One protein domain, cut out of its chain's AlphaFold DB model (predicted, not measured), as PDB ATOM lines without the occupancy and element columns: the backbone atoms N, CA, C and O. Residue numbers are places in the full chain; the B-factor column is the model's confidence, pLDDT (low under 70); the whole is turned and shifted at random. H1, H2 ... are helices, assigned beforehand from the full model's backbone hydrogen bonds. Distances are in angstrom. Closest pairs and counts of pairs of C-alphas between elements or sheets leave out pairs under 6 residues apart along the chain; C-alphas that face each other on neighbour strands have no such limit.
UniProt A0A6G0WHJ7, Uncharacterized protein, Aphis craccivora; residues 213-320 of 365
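Overview. This is residues 213 to 320 of the 365 residues of an uncharacterized protein of Aphis craccivora (UniProt A0A6G0WHJ7). A long helix, H4, makes the longest axis; a small head of H1, H2 and the short H3 packs together at its first end, with H1 and H2 both packing on H4. Past residue 282 of H4 the backbone turns through the short H5, and a second long helix, H6, folds back along H4 with a gap between them, the two coming nearest at Tyr 273 and Phe 305. The printed part has 108 residues, with six named helices, H1 to H6 in order along the chain, and no named strand; the class is all helix. The whole is loose, with a radius of gyration of the C-alphas of 18.8 A, and its outline is flat, spanning 60 by 36 by 19 A.

Arrangement. H1, residues 213 to 225, is the hub, touching three other helices. It forms a helical hairpin with H2, residues 234 to 244: they touch at a steep tilt of 45 degrees, opposite ways, and their closest C-alphas are those of Leu 220 and Glu 241, 6.9 A apart. With residues 213 to 216 alone, H1 only just touches H3, residues 247 to 250, with 3 pairs of C-alphas within 8 A; the closest are those of Val 213 and Ala 248, at 4.7 A. H4, residues 254 to 282, touches H1 with residues 257 to 268 alone, at a steep tilt of 43 degrees, the same way; the closest C-alphas are those of Gly 224 and Val 261, at 5.6 A. H4 touches H2 with residues 254 to 261 alone, at a steep tilt of 61 degrees, opposite ways; the closest C-alphas are those of Val 234 and Lys 258, at 6.0 A. H5, residues 285 to 288, and H4 meet only through their link. H6, residues 292 to 317, is close to but not clearly touching H4, at a shallow tilt of 34.9 degrees, only just short of steep, opposite ways; their closest C-alphas, those of Tyr 273 and Phe 305, are 8.0 A apart. H6 is apart from H1, H2 and H3. Every O i to N i+4 pair is within hydrogen-bond range in H1 and H4, against 5 of 7 in H2 and 20 of 22 in H6; H3 and H5 are too short for such a pair.

Along the chain. H1 begins at C-alpha 213, (-16.477, -38.822, -2.667), and measures 18.2 A from first to last C-alpha; H2 measures 16.1 A. H4, the longest helix with 29 residues, runs 42.1 A to C-alpha 282 at (-0.355, -2.332, -18.006). H6 runs 37.3 A and ends at C-alpha 317, (-28.302, -16.944, -12.101).

Size, cuts and confidence. The two C-alphas farthest apart, those of Glu 247 and Leu 290, are 60.3 A from each other. The printed part has no cut and no long link. The mean pLDDT of the printed part is 75.4, and residue 230 and residues 281 to 320 are under 70.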
ATOM      1  N   VAL A 213     -15.963 -39.708  -1.609       93.31
ATOM      2  CA  VAL A 213     -16.477 -38.822  -2.667       93.31
ATOM      3  C   VAL A 213     -15.729 -37.481  -2.731       93.31
ATOM      4  O   VAL A 213     -15.326 -37.094  -3.833       93.31
ATOM      5  N   PRO A 214     -15.484 -36.757  -1.621       93.25
ATOM      6  CA  PRO A 214     -14.652 -35.554  -1.627       93.25
ATOM      7  C   PRO A 214     -13.247 -35.796  -2.186       93.25
ATOM      8  O   PRO A 214     -12.761 -34.992  -2.984       93.25
ATOM      9  N   ILE A 215     -12.620 -36.922  -1.833       93.38
ATOM     10  CA  ILE A 215     -11.278 -37.288  -2.307       93.38
ATOM     11  C   ILE A 215     -11.283 -37.478  -3.829       93.38
ATOM     12  O   ILE A 215     -10.478 -36.861  -4.530       93.38
ATOM     13  N   LEU A 216     -12.244 -38.236  -4.367       94.38
ATOM     14  CA  LEU A 216     -12.403 -38.400  -5.814       94.38
ATOM     15  C   LEU A 216     -12.660 -37.054  -6.511       94.38
ATOM     16  O   LEU A 216     -12.047 -36.747  -7.536       94.38
ATOM     17  N   ARG A 217     -13.545 -36.215  -5.958       93.31
ATOM     18  CA  ARG A 217     -13.839 -34.878  -6.506       93.31
ATOM     19  C   ARG A 217     -12.582 -34.013  -6.590       93.31
ATOM     20  O   ARG A 217     -12.444 -33.266  -7.560       93.31
ATOM     21  N   TYR A 218     -11.692 -34.112  -5.606       93.25
ATOM     22  CA  TYR A 218     -10.412 -33.409  -5.589       93.25
ATOM     23  C   TYR A 218      -9.457 -33.923  -6.669       93.25
ATOM     24  O   TYR A 218      -8.964 -33.124  -7.467       93.25
ATOM     25  N   ALA A 219      -9.273 -35.241  -6.776       93.38
ATOM     26  CA  ALA A 219      -8.425 -35.847  -7.805       93.38
ATOM     27  C   ALA A 219      -8.893 -35.481  -9.229       93.38
ATOM     28  O   ALA A 219      -8.102 -35.062 -10.081       93.38
ATOM     29  N   LEU A 220     -10.209 -35.524  -9.465       93.06
ATOM     30  CA  LEU A 220     -10.831 -35.077 -10.715       93.06
ATOM     31  C   LEU A 220     -10.622 -33.580 -10.977       93.06
ATOM     32  O   LEU A 220     -10.477 -33.176 -12.134       93.06
ATOM     33  N   THR A 221     -10.626 -32.751  -9.930       90.12
ATOM     34  CA  THR A 221     -10.334 -31.318 -10.030       90.12
ATOM     35  C   THR A 221      -8.896 -31.070 -10.459       90.12
ATOM     36  O   THR A 221      -8.694 -30.351 -11.439       90.12
ATOM     37  N   GLU A 222      -7.920 -31.690  -9.799       91.00
ATOM     38  CA  GLU A 222      -6.508 -31.499 -10.134       91.00
ATOM     39  C   GLU A 222      -6.207 -31.993 -11.557       91.00
ATOM     40  O   GLU A 222      -5.680 -31.238 -12.374       91.00
ATOM     41  N   ARG A 223      -6.677 -33.191 -11.934       91.25
ATOM     42  CA  ARG A 223      -6.538 -33.724 -13.307       91.25
ATOM     43  C   ARG A 223      -7.284 -32.898 -14.353       91.25
ATOM     44  O   ARG A 223      -6.815 -32.725 -15.476       91.25
ATOM     45  N   GLY A 224      -8.476 -32.414 -14.015       89.19
ATOM     46  CA  GLY A 224      -9.316 -31.623 -14.913       89.19
ATOM     47  C   GLY A 224      -8.720 -30.257 -15.250       89.19
ATOM     48  O   GLY A 224      -9.005 -29.724 -16.331       89.19
ATOM     49  N   LEU A 225      -7.909 -29.722 -14.333       87.44
ATOM     50  CA  LEU A 225      -7.230 -28.435 -14.421       87.44
ATOM     51  C   LEU A 225      -5.747 -28.541 -14.779       87.44
ATOM     52  O   LEU A 225      -5.137 -27.494 -14.982       87.44
ATOM     53  N   ASP A 226      -5.167 -29.732 -14.896       86.94
ATOM     54  CA  ASP A 226      -3.761 -29.903 -15.261       86.94
ATOM     55  C   ASP A 226      -3.492 -29.354 -16.682       86.94
ATOM     56  O   ASP A 226      -4.077 -29.869 -17.641       86.94
ATOM     57  N   PRO A 227      -2.634 -28.317 -16.861       81.31
ATOM     58  CA  PRO A 227      -2.266 -27.782 -18.178       81.31
ATOM     59  C   PRO A 227      -1.857 -28.862 -19.180       81.31
ATOM     60  O   PRO A 227      -2.316 -28.818 -20.321       81.31
ATOM     61  N   ASN A 228      -1.080 -29.849 -18.739       83.62
ATOM     62  CA  ASN A 228      -0.483 -30.872 -19.595       83.62
ATOM     63  C   ASN A 228      -1.519 -31.887 -20.100       83.62
ATOM     64  O   ASN A 228      -1.287 -32.589 -21.081       83.62
ATOM     65  N   ILE A 229      -2.671 -31.970 -19.428       78.12
ATOM     66  CA  ILE A 229      -3.695 -33.001 -19.644       78.12
ATOM     67  C   ILE A 229      -5.060 -32.368 -19.982       78.12
ATOM     68  O   ILE A 229      -6.040 -33.067 -20.249       78.12
ATOM     69  N   THR A 230      -5.159 -31.036 -20.047       69.19
ATOM     70  CA  THR A 230      -6.420 -30.319 -20.325       69.19
ATOM     71  C   THR A 230      -7.102 -30.718 -21.638       69.19
ATOM     72  O   THR A 230      -8.326 -30.598 -21.750       69.19
ATOM     73  N   THR A 231      -6.348 -31.239 -22.607       74.00
ATOM     74  CA  THR A 231      -6.857 -31.754 -23.886       74.00
ATOM     75  C   THR A 231      -7.566 -33.102 -23.755       74.00
ATOM     76  O   THR A 231      -8.375 -33.452 -24.617       74.00
ATOM     77  N   ARG A 232      -7.351 -33.855 -22.665       83.12
ATOM     78  CA  ARG A 232      -8.044 -35.129 -22.444       83.12
ATOM     79  C   ARG A 232      -9.546 -34.933 -22.304       83.12
ATOM     80  O   ARG A 232     -10.042 -33.983 -21.676       83.12
ATOM     81  N   SER A 233     -10.276 -35.906 -22.846       91.88
ATOM     82  CA  SER A 233     -11.718 -36.002 -22.672       91.88
ATOM     83  C   SER A 233     -12.057 -36.205 -21.195       91.88
ATOM     84  O   SER A 233     -11.363 -36.910 -20.460       91.88
ATOM     85  N   VAL A 234     -13.167 -35.614 -20.747       93.12
ATOM     86  CA  VAL A 234     -13.614 -35.772 -19.353       93.12
ATOM     87  C   VAL A 234     -13.921 -37.238 -19.025       93.12
ATOM     88  O   VAL A 234     -13.753 -37.664 -17.889       93.12
ATOM     89  N   ARG A 235     -14.330 -38.031 -20.029       95.12
ATOM     90  CA  ARG A 235     -14.555 -39.473 -19.865       95.12
ATOM     91  C   ARG A 235     -13.264 -40.219 -19.544       95.12
ATOM     92  O   ARG A 235     -13.269 -41.045 -18.643       95.12
ATOM     93  N   SER A 236     -12.171 -39.900 -20.238       94.50
ATOM     94  CA  SER A 236     -10.862 -40.502 -19.965       94.50
ATOM     95  C   SER A 236     -10.380 -40.178 -18.550       94.50
ATOM     96  O   SER A 236      -9.920 -41.079 -17.851       94.50
ATOM     97  N   ILE A 237     -10.549 -38.928 -18.102       94.56
ATOM     98  CA  ILE A 237     -10.202 -38.518 -16.733       94.56
ATOM     99  C   ILE A 237     -11.009 -39.330 -15.714       94.56
ATOM    100  O   ILE A 237     -10.419 -39.965 -14.849       94.56
ATOM    101  N   TYR A 238     -12.336 -39.380 -15.864       95.69
ATOM    102  CA  TYR A 238     -13.204 -40.143 -14.965       95.69
ATOM    103  C   TYR A 238     -12.822 -41.625 -14.897       95.69
ATOM    104  O   TYR A 238     -12.589 -42.145 -13.814       95.69
ATOM    105  N   ASN A 239     -12.695 -42.286 -16.051       95.00
ATOM    106  CA  ASN A 239     -12.345 -43.705 -16.112       95.00
ATOM    107  C   ASN A 239     -10.970 -43.995 -15.486       95.00
ATOM    108  O   ASN A 239     -10.759 -45.090 -14.984       95.00
ATOM    109  N   THR A 240     -10.037 -43.041 -15.526       94.62
ATOM    110  CA  THR A 240      -8.720 -43.214 -14.897       94.62
ATOM    111  C   THR A 240      -8.826 -43.097 -13.378       94.62
ATOM    112  O   THR A 240      -8.300 -43.947 -12.671       94.62
ATOM    113  N   GLU A 241      -9.525 -42.078 -12.870       95.38
ATOM    114  CA  GLU A 241      -9.636 -41.837 -11.423       95.38
ATOM    115  C   GLU A 241     -10.506 -42.868 -10.706       95.38
ATOM    116  O   GLU A 241     -10.217 -43.239  -9.571       95.38
ATOM    117  N   ILE A 242     -11.537 -43.392 -11.369       95.56
ATOM    118  CA  ILE A 242     -12.443 -44.366 -10.754       95.56
ATOM    119  C   ILE A 242     -11.750 -45.693 -10.418       95.56
ATOM    120  O   ILE A 242     -12.171 -46.400  -9.508       95.56
ATOM    121  N   ILE A 243     -10.663 -46.021 -11.127       95.00
ATOM    122  CA  ILE A 243      -9.850 -47.212 -10.853       95.00
ATOM    123  C   ILE A 243      -9.168 -47.091  -9.486       95.00
ATOM    124  O   ILE A 243      -9.068 -48.097  -8.782       95.00
ATOM    125  N   TRP A 244      -8.743 -45.877  -9.123       94.31
ATOM    126  CA  TRP A 244      -8.067 -45.555  -7.862       94.31
ATOM    127  C   TRP A 244      -9.046 -45.265  -6.720       94.31
ATOM    128  O   TRP A 244      -8.731 -45.527  -5.566       94.31
ATOM    129  N   HIS A 245     -10.249 -44.781  -7.038       94.06
ATOM    130  CA  HIS A 245     -11.281 -44.408  -6.066       94.06
ATOM    131  C   HIS A 245     -12.576 -45.201  -6.287       94.06
ATOM    132  O   HIS A 245     -13.644 -44.628  -6.516       94.06
ATOM    133  N   ARG A 246     -12.482 -46.534  -6.240       93.19
ATOM    134  CA  ARG A 246     -13.617 -47.424  -6.545       93.19
ATOM    135  C   ARG A 246     -14.792 -47.244  -5.588       93.19
ATOM    136  O   ARG A 246     -15.934 -47.300  -6.023       93.19
ATOM    137  N   GLU A 247     -14.519 -46.990  -4.313       92.50
ATOM    138  CA  GLU A 247     -15.553 -46.815  -3.285       92.50
ATOM    139  C   GLU A 247     -16.410 -45.570  -3.553       92.50
ATOM    140  O   GLU A 247     -17.634 -45.636  -3.525       92.50
ATOM    141  N   ALA A 248     -15.781 -44.462  -3.957       92.31
ATOM    142  CA  ALA A 248     -16.481 -43.228  -4.318       92.31
ATOM    143  C   ALA A 248     -17.352 -43.364  -5.581       92.31
ATOM    144  O   ALA A 248     -18.225 -42.529  -5.822       92.31
ATOM    145  N   ALA A 249     -17.112 -44.384  -6.412       88.44
ATOM    146  CA  ALA A 249     -17.827 -44.588  -7.669       88.44
ATOM    147  C   ALA A 249     -19.313 -44.884  -7.474       88.44
ATOM    148  O   ALA A 249     -20.116 -44.552  -8.345       88.44
ATOM    149  N   GLN A 250     -19.664 -45.486  -6.336       90.88
ATOM    150  CA  GLN A 250     -21.044 -45.827  -5.993       90.88
ATOM    151  C   GLN A 250     -21.896 -44.566  -5.813       90.88
ATOM    152  O   GLN A 250     -23.048 -44.528  -6.232       90.88
ATOM    153  N   ASN A 251     -21.290 -43.504  -5.273       92.44
ATOM    154  CA  ASN A 251     -21.975 -42.268  -4.896       92.44
ATOM    155  C   ASN A 251     -21.595 -41.062  -5.778       92.44
ATOM    156  O   ASN A 251     -22.077 -39.947  -5.554       92.44
ATOM    157  N   TYR A 252     -20.733 -41.250  -6.789       93.56
ATOM    158  CA  TYR A 252     -20.301 -40.180  -7.690       93.56
ATOM    159  C   TYR A 252     -20.250 -40.596  -9.164       93.56
ATOM    160  O   TYR A 252     -19.400 -41.359  -9.634       93.56
ATOM    161  N   THR A 253     -21.153 -40.004  -9.938       94.50
ATOM    162  CA  THR A 253     -21.413 -40.378 -11.327       94.50
ATOM    163  C   THR A 253     -20.511 -39.652 -12.329       94.50
ATOM    164  O   THR A 253     -19.998 -38.544 -12.112       94.50
ATOM    165  N   TYR A 254     -20.391 -40.239 -13.523       95.25
ATOM    166  CA  TYR A 254     -19.747 -39.583 -14.662       95.25
ATOM    167  C   TYR A 254     -20.425 -38.253 -15.039       95.25
ATOM    168  O   TYR A 254     -19.743 -37.295 -15.407       95.25
ATOM    169  N   SER A 255     -21.754 -38.165 -14.945       95.44
ATOM    170  CA  SER A 255     -22.506 -36.948 -15.275       95.44
ATOM    171  C   SER A 255     -22.131 -35.784 -14.356       95.44
ATOM    172  O   SER A 255     -21.851 -34.684 -14.847       95.44
ATOM    173  N   GLN A 256     -22.011 -36.038 -13.047       93.81
ATOM    174  CA  GLN A 256     -21.522 -35.054 -12.072       93.81
ATOM    175  C   GLN A 256     -20.081 -34.630 -12.386       93.81
ATOM    176  O   GLN A 256     -19.783 -33.435 -12.456       93.81
ATOM    177  N   THR A 257     -19.206 -35.593 -12.694       93.94
ATOM    178  CA  THR A 257     -17.820 -35.321 -13.116       93.94
ATOM    179  C   THR A 257     -17.766 -34.430 -14.361       93.94
ATOM    180  O   THR A 257     -17.020 -33.450 -14.416       93.94
ATOM    181  N   LYS A 258     -18.587 -34.740 -15.370       94.56
ATOM    182  CA  LYS A 258     -18.686 -33.992 -16.628       94.56
ATOM    183  C   LYS A 258     -19.092 -32.544 -16.388       94.56
ATOM    184  O   LYS A 258     -18.451 -31.651 -16.946       94.56
ATOM    185  N   ALA A 259     -20.119 -32.313 -15.573       91.88
ATOM    186  CA  ALA A 259     -20.564 -30.971 -15.209       91.88
ATOM    187  C   ALA A 259     -19.456 -30.201 -14.471       91.88
ATOM    188  O   ALA A 259     -19.073 -29.105 -14.893       91.88
ATOM    189  N   ARG A 260     -18.864 -30.820 -13.444       90.69
ATOM    190  CA  ARG A 260     -17.813 -30.228 -12.608       90.69
ATOM    191  C   ARG A 260     -16.575 -29.829 -13.415       90.69
ATOM    192  O   ARG A 260     -16.166 -28.670 -13.385       90.69
ATOM    193  N   VAL A 261     -15.992 -30.751 -14.185       90.12
ATOM    194  CA  VAL A 261     -14.774 -30.489 -14.980       90.12
ATOM    195  C   VAL A 261     -15.022 -29.437 -16.057       90.12
ATOM    196  O   VAL A 261     -14.173 -28.571 -16.274       90.12
ATOM    197  N   ARG A 262     -16.192 -29.450 -16.709       90.06
ATOM    198  CA  ARG A 262     -16.552 -28.406 -17.680       90.06
ATOM    199  C   ARG A 262     -16.625 -27.030 -17.026       90.06
ATOM    200  O   ARG A 262     -16.044 -26.096 -17.577       90.06
ATOM    201  N   ARG A 263     -17.276 -26.909 -15.863       86.25
ATOM    202  CA  ARG A 263     -17.333 -25.651 -15.102       86.25
ATOM    203  C   ARG A 263     -15.926 -25.160 -14.755       86.25
ATOM    204  O   ARG A 263     -15.576 -24.033 -15.085       86.25
ATOM    205  N   MET A 264     -15.077 -26.027 -14.205       85.56
ATOM    206  CA  MET A 264     -13.703 -25.664 -13.828       85.56
ATOM    207  C   MET A 264     -12.850 -25.212 -15.022       85.56
ATOM    208  O   MET A 264     -12.154 -24.201 -14.942       85.56
ATOM    209  N   ARG A 265     -12.937 -25.907 -16.164       86.56
ATOM    210  CA  ARG A 265     -12.222 -25.511 -17.389       86.56
ATOM    211  C   ARG A 265     -12.710 -24.169 -17.942       86.56
ATOM    212  O   ARG A 265     -11.889 -23.404 -18.442       86.56
ATOM    213  N   ARG A 266     -14.012 -23.868 -17.852       84.69
ATOM    214  CA  ARG A 266     -14.568 -22.555 -18.240       84.69
ATOM    215  C   ARG A 266     -14.017 -21.440 -17.354       84.69
ATOM    216  O   ARG A 266     -13.479 -20.474 -17.883       84.69
ATOM    217  N   LEU A 267     -14.054 -21.623 -16.032       80.69
ATOM    218  CA  LEU A 267     -13.514 -20.650 -15.076       80.69
ATOM    219  C   LEU A 267     -12.021 -20.387 -15.302       80.69
ATOM    220  O   LEU A 267     -11.589 -19.240 -15.285       80.69
ATOM    221  N   ARG A 268     -11.232 -21.427 -15.602       80.56
ATOM    222  CA  ARG A 268      -9.811 -21.257 -15.935       80.56
ATOM    223  C   ARG A 268      -9.607 -20.377 -17.170       80.56
ATOM    224  O   ARG A 268      -8.754 -19.500 -17.141       80.56
ATOM    225  N   LYS A 269     -10.389 -20.593 -18.234       79.00
ATOM    226  CA  LYS A 269     -10.311 -19.764 -19.447       79.00
ATOM    227  C   LYS A 269     -10.625 -18.304 -19.139       79.00
ATOM    228  O   LYS A 269      -9.885 -17.442 -19.588       79.00
ATOM    229  N   LEU A 270     -11.660 -18.033 -18.341       77.94
ATOM    230  CA  LEU A 270     -12.000 -16.670 -17.915       77.94
ATOM    231  C   LEU A 270     -10.853 -16.005 -17.167       77.94
ATOM    232  O   LEU A 270     -10.479 -14.892 -17.507       77.94
ATOM    233  N   VAL A 271     -10.265 -16.697 -16.187       78.12
ATOM    234  CA  VAL A 271      -9.118 -16.167 -15.439       78.12
ATOM    235  C   VAL A 271      -7.954 -15.873 -16.387       78.12
ATOM    236  O   VAL A 271      -7.364 -14.803 -16.298       78.12
ATOM    237  N   SER A 272      -7.668 -16.757 -17.348       76.50
ATOM    238  CA  SER A 272      -6.653 -16.502 -18.378       76.50
ATOM    239  C   SER A 272      -6.980 -15.288 -19.256       76.50
ATOM    240  O   SER A 272      -6.085 -14.495 -19.524       76.50
ATOM    241  N   TYR A 273      -8.240 -15.101 -19.668       77.38
ATOM    242  CA  TYR A 273      -8.666 -13.918 -20.429       77.38
ATOM    243  C   TYR A 273      -8.550 -12.628 -19.614       77.38
ATOM    244  O   TYR A 273      -8.097 -11.618 -20.140       77.38
ATOM    245  N   ILE A 274      -8.927 -12.665 -18.335       77.12
ATOM    246  CA  ILE A 274      -8.834 -11.519 -17.426       77.12
ATOM    247  C   ILE A 274      -7.370 -11.129 -17.217       77.12
ATOM    248  O   ILE A 274      -7.034  -9.955 -17.341       77.12
ATOM    249  N   ILE A 275      -6.493 -12.102 -16.951       77.00
ATOM    250  CA  ILE A 275      -5.053 -11.855 -16.811       77.00
ATOM    251  C   ILE A 275      -4.504 -11.243 -18.102       77.00
ATOM    252  O   ILE A 275      -3.873 -10.197 -18.028       77.00
ATOM    253  N   LEU A 276      -4.810 -11.828 -19.268       76.12
ATOM    254  CA  LEU A 276      -4.370 -11.302 -20.564       76.12
ATOM    255  C   LEU A 276      -4.845  -9.857 -20.789       76.12
ATOM    256  O   LEU A 276      -4.089  -9.019 -21.270       76.12
ATOM    257  N   TYR A 277      -6.090  -9.552 -20.419       76.56
ATOM    258  CA  TYR A 277      -6.643  -8.204 -20.517       76.56
ATOM    259  C   TYR A 277      -5.887  -7.202 -19.633       76.56
ATOM    260  O   TYR A 277      -5.572  -6.104 -20.089       76.56
ATOM    261  N   PHE A 278      -5.566  -7.567 -18.388       75.00
ATOM    262  CA  PHE A 278      -4.810  -6.692 -17.489       75.00
ATOM    263  C   PHE A 278      -3.347  -6.536 -17.912       75.00
ATOM    264  O   PHE A 278      -2.858  -5.410 -17.924       75.00
ATOM    265  N   THR A 279      -2.676  -7.608 -18.347       73.25
ATOM    266  CA  THR A 279      -1.289  -7.522 -18.838       73.25
ATOM    267  C   THR A 279      -1.183  -6.626 -20.070       73.25
ATOM    268  O   THR A 279      -0.293  -5.788 -20.139       73.25
ATOM    269  N   LEU A 280      -2.141  -6.722 -21.002       72.44
ATOM    270  CA  LEU A 280      -2.200  -5.841 -22.177       72.44
ATOM    271  C   LEU A 280      -2.515  -4.378 -21.821       72.44
ATOM    272  O   LEU A 280      -2.231  -3.482 -22.609       72.44
ATOM    273  N   LYS A 281      -3.132  -4.122 -20.661       68.62
ATOM    274  CA  LYS A 281      -3.474  -2.768 -20.210       68.62
ATOM    275  C   LYS A 281      -2.315  -2.084 -19.483       68.62
ATOM    276  O   LYS A 281      -2.158  -0.872 -19.624       68.62
ATOM    277  N   ASP A 282      -1.532  -2.843 -18.717       65.12
ATOM    278  CA  ASP A 282      -0.355  -2.332 -18.006       65.12
ATOM    279  C   ASP A 282       0.842  -2.124 -18.959       65.12
ATOM    280  O   ASP A 282       1.609  -1.174 -18.789       65.12
ATOM    281  N   GLU A 283       0.956  -2.916 -20.032       58.59
ATOM    282  CA  GLU A 283       1.890  -2.650 -21.133       58.59
ATOM    283  C   GLU A 283       1.341  -1.574 -22.085       58.59
ATOM    284  O   GLU A 283       0.913  -1.837 -23.201       58.59
ATOM    285  N   ASN A 284       1.395  -0.317 -21.640       59.94
ATOM    286  CA  ASN A 284       1.434   0.860 -22.513       59.94
ATOM    287  C   ASN A 284       0.337   0.895 -23.606       59.94
ATOM    288  O   ASN A 284       0.627   0.958 -24.806       59.94
ATOM    289  N   TRP A 285      -0.935   0.910 -23.189       55.38
ATOM    290  CA  TRP A 285      -2.090   1.078 -24.086       55.38
ATOM    291  C   TRP A 285      -1.929   2.268 -25.060       55.38
ATOM    292  O   TRP A 285      -2.414   2.216 -26.189       55.38
ATOM    293  N   GLU A 286      -1.178   3.298 -24.655       55.94
ATOM    294  CA  GLU A 286      -0.849   4.483 -25.456       55.94
ATOM    295  C   GLU A 286       0.044   4.178 -26.671       55.94
ATOM    296  O   GLU A 286      -0.092   4.831 -27.703       55.94
ATOM    297  N   ARG A 287       0.916   3.157 -26.612       55.09
ATOM    298  CA  ARG A 287       1.711   2.718 -27.779       55.09
ATOM    299  C   ARG A 287       0.931   1.791 -28.708       55.09
ATOM    300  O   ARG A 287       1.168   1.819 -29.912       55.09
ATOM    301  N   MET A 288       0.005   0.993 -28.178       49.62
ATOM    302  CA  MET A 288      -0.827   0.078 -28.977       49.62
ATOM    303  C   MET A 288      -2.005   0.776 -29.675       49.62
ATOM    304  O   MET A 288      -2.457   0.306 -30.716       49.62
ATOM    305  N   ALA A 289      -2.489   1.910 -29.153       51.12
ATOM    306  CA  ALA A 289      -3.604   2.670 -29.730       51.12
ATOM    307  C   ALA A 289      -3.299   3.320 -31.098       51.12
ATOM    308  O   ALA A 289      -4.220   3.780 -31.773       51.12
ATOM    309  N   LEU A 290      -2.033   3.342 -31.529       55.44
ATOM    310  CA  LEU A 290      -1.628   3.862 -32.839       55.44
ATOM    311  C   LEU A 290      -1.805   2.847 -33.984       55.44
ATOM    312  O   LEU A 290      -1.797   3.251 -35.146       55.44
ATOM    313  N   ASP A 291      -2.018   1.559 -33.688       51.16
ATOM    314  CA  ASP A 291      -2.262   0.534 -34.707       51.16
ATOM    315  C   ASP A 291      -3.760   0.189 -34.799       51.16
ATOM    316  O   ASP A 291      -4.360  -0.446 -33.925       51.16
ATOM    317  N   ARG A 292      -4.388   0.631 -35.895       50.62
ATOM    318  CA  ARG A 292      -5.835   0.533 -36.159       50.62
ATOM    319  C   ARG A 292      -6.350  -0.915 -36.148       50.62
ATOM    320  O   ARG A 292      -7.533  -1.127 -35.898       50.62
ATOM    321  N   SER A 293      -5.474  -1.893 -36.389       49.56
ATOM    322  CA  SER A 293      -5.792  -3.329 -36.399       49.56
ATOM    323  C   SER A 293      -5.976  -3.924 -34.992       49.56
ATOM    324  O   SER A 293      -6.816  -4.803 -34.781       49.56
ATOM    325  N   MET A 294      -5.257  -3.397 -33.999       44.28
ATOM    326  CA  MET A 294      -5.286  -3.884 -32.614       44.28
ATOM    327  C   MET A 294      -6.442  -3.289 -31.804       44.28
ATOM    328  O   MET A 294      -6.967  -3.947 -30.904       44.28
ATOM    329  N   LEU A 295      -6.923  -2.097 -32.174       50.69
ATOM    330  CA  LEU A 295      -8.171  -1.524 -31.650       50.69
ATOM    331  C   LEU A 295      -9.378  -2.422 -31.953       50.69
ATOM    332  O   LEU A 295     -10.224  -2.616 -31.083       50.69
ATOM    333  N   THR A 296      -9.432  -3.030 -33.139       53.66
ATOM    334  CA  THR A 296     -10.502  -3.968 -33.512       53.66
ATOM    335  C   THR A 296     -10.435  -5.255 -32.691       53.66
ATOM    336  O   THR A 296     -11.468  -5.742 -32.240       53.66
ATOM    337  N   ILE A 297      -9.233  -5.779 -32.421       50.59
ATOM    338  CA  ILE A 297      -9.035  -6.955 -31.555       50.59
ATOM    339  C   ILE A 297      -9.410  -6.632 -30.105       50.59
ATOM    340  O   ILE A 297     -10.061  -7.444 -29.455       50.59
ATOM    341  N   SER A 298      -9.068  -5.441 -29.608       52.50
ATOM    342  CA  SER A 298      -9.449  -4.971 -28.272       52.50
ATOM    343  C   SER A 298     -10.967  -4.809 -28.127       52.50
ATOM    344  O   SER A 298     -11.543  -5.298 -27.155       52.50
ATOM    345  N   TYR A 299     -11.641  -4.223 -29.123       55.75
ATOM    346  CA  TYR A 299     -13.105  -4.120 -29.154       55.75
ATOM    347  C   TYR A 299     -13.779  -5.492 -29.249       55.75
ATOM    348  O   TYR A 299     -14.676  -5.775 -28.461       55.75
ATOM    349  N   LEU A 300     -13.296  -6.384 -30.118       55.12
ATOM    350  CA  LEU A 300     -13.796  -7.760 -30.222       55.12
ATOM    351  C   LEU A 300     -13.539  -8.566 -28.943       55.12
ATOM    352  O   LEU A 300     -14.372  -9.383 -28.561       55.12
ATOM    353  N   CYS A 301     -12.411  -8.346 -28.263       55.75
ATOM    354  CA  CYS A 301     -12.129  -8.940 -26.957       55.75
ATOM    355  C   CYS A 301     -13.060  -8.383 -25.887       55.75
ATOM    356  O   CYS A 301     -13.550  -9.162 -25.078       55.75
ATOM    357  N   LYS A 302     -13.345  -7.077 -25.889       62.62
ATOM    358  CA  LYS A 302     -14.284  -6.447 -24.956       62.62
ATOM    359  C   LYS A 302     -15.704  -6.965 -25.174       62.62
ATOM    360  O   LYS A 302     -16.317  -7.413 -24.216       62.62
ATOM    361  N   GLU A 303     -16.190  -6.988 -26.413       63.06
ATOM    362  CA  GLU A 303     -17.518  -7.511 -26.753       63.06
ATOM    363  C   GLU A 303     -17.634  -9.004 -26.465       63.06
ATOM    364  O   GLU A 303     -18.593  -9.422 -25.827       63.06
ATOM    365  N   LYS A 304     -16.643  -9.824 -26.842       63.69
ATOM    366  CA  LYS A 304     -16.668 -11.260 -26.522       63.69
ATOM    367  C   LYS A 304     -16.530 -11.523 -25.032       63.69
ATOM    368  O   LYS A 304     -17.178 -12.434 -24.537       63.69
ATOM    369  N   PHE A 305     -15.717 -10.755 -24.309       57.72
ATOM    370  CA  PHE A 305     -15.613 -10.859 -22.855       57.72
ATOM    371  C   PHE A 305     -16.943 -10.499 -22.195       57.72
ATOM    372  O   PHE A 305     -17.424 -11.243 -21.348       57.72
ATOM    373  N   GLN A 306     -17.573  -9.412 -22.635       63.50
ATOM    374  CA  GLN A 306     -18.841  -8.934 -22.100       63.50
ATOM    375  C   GLN A 306     -19.995  -9.885 -22.439       63.50
ATOM    376  O   GLN A 306     -20.755 -10.251 -21.548       63.50
ATOM    377  N   GLN A 307     -20.050 -10.400 -23.669       68.81
ATOM    378  CA  GLN A 307     -20.984 -11.453 -24.065       68.81
ATOM    379  C   GLN A 307     -20.773 -12.725 -23.239       68.81
ATOM    380  O   GLN A 307     -21.731 -13.292 -22.733       68.81
ATOM    381  N   HIS A 308     -19.525 -13.156 -23.032       58.91
ATOM    382  CA  HIS A 308     -19.242 -14.381 -22.286       58.91
ATOM    383  C   HIS A 308     -19.552 -14.242 -20.789       58.91
ATOM    384  O   HIS A 308     -20.035 -15.192 -20.175       58.91
ATOM    385  N   VAL A 309     -19.313 -13.062 -20.202       61.34
ATOM    386  CA  VAL A 309     -19.729 -12.720 -18.833       61.34
ATOM    387  C   VAL A 309     -21.255 -12.712 -18.721       61.34
ATOM    388  O   VAL A 309     -21.789 -13.289 -17.776       61.34
ATOM    389  N   ASN A 310     -21.957 -12.139 -19.700       61.03
ATOM    390  CA  ASN A 310     -23.418 -12.122 -19.735       61.03
ATOM    391  C   ASN A 310     -24.005 -13.533 -19.889       61.03
ATOM    392  O   ASN A 310     -24.900 -13.890 -19.132       61.03
ATOM    393  N   ASP A 311     -23.457 -14.367 -20.778       64.19
ATOM    394  CA  ASP A 311     -23.878 -15.764 -20.962       64.19
ATOM    395  C   ASP A 311     -23.685 -16.591 -19.676       64.19
ATOM    396  O   ASP A 311     -24.477 -17.485 -19.375       64.19
ATOM    397  N   LEU A 312     -22.636 -16.300 -18.899       53.75
ATOM    398  CA  LEU A 312     -22.374 -16.937 -17.603       53.75
ATOM    399  C   LEU A 312     -23.349 -16.480 -16.520       53.75
ATOM    400  O   LEU A 312     -23.861 -17.322 -15.784       53.75
ATOM    401  N   LEU A 313     -23.631 -15.178 -16.445       52.53
ATOM    402  CA  LEU A 313     -24.637 -14.630 -15.534       52.53
ATOM    403  C   LEU A 313     -26.027 -15.199 -15.854       52.53
ATOM    404  O   LEU A 313     -26.740 -15.621 -14.946       52.53
ATOM    405  N   TYR A 314     -26.375 -15.318 -17.136       54.94
ATOM    406  CA  TYR A 314     -27.638 -15.914 -17.576       54.94
ATOM    407  C   TYR A 314     -27.729 -17.406 -17.231       54.94
ATOM    408  O   TYR A 314     -28.747 -17.865 -16.718       54.94
ATOM    409  N   ALA A 315     -26.661 -18.170 -17.485       50.47
ATOM    410  CA  ALA A 315     -26.654 -19.619 -17.288       50.47
ATOM    411  C   ALA A 315     -26.568 -20.053 -15.815       50.47
ATOM    412  O   ALA A 315     -27.003 -21.159 -15.496       50.47
ATOM    413  N   GLU A 316     -25.981 -19.238 -14.932       42.06
ATOM    414  CA  GLU A 316     -25.830 -19.579 -13.509       42.06
ATOM    415  C   GLU A 316     -26.838 -18.878 -12.586       42.06
ATOM    416  O   GLU A 316     -27.131 -19.433 -11.529       42.06
ATOM    417  N   LEU A 317     -27.396 -17.719 -12.966       41.06
ATOM    418  CA  LEU A 317     -28.302 -16.944 -12.101       41.06
ATOM    419  C   LEU A 317     -29.737 -16.815 -12.635       41.06
ATOM    420  O   LEU A 317     -30.611 -16.395 -11.885       41.06
ATOM    421  N   GLY A 318     -30.011 -17.181 -13.894       33.09
ATOM    422  CA  GLY A 318     -31.360 -17.100 -14.472       33.09
ATOM    423  C   GLY A 318     -31.913 -15.673 -14.583       33.09
ATOM    424  O   GLY A 318     -33.124 -15.485 -14.641       33.09
ATOM    425  N   TRP A 319     -31.046 -14.656 -14.573       38.66
ATOM    426  CA  TRP A 319     -31.454 -13.252 -14.612       38.66
ATOM    427  C   TRP A 319     -31.681 -12.797 -16.052       38.66
ATOM    428  O   TRP A 319     -30.729 -12.647 -16.816       38.66
ATOM    429  N   SER A 320     -32.938 -12.550 -16.414       35.03
ATOM    430  CA  SER A 320     -33.288 -11.922 -17.685       35.03
ATOM    431  C   SER A 320     -33.304 -10.398 -17.572       35.03
ATOM    432  O   SER A 320     -34.073  -9.850 -16.788       35.03
TER     433      SER A 320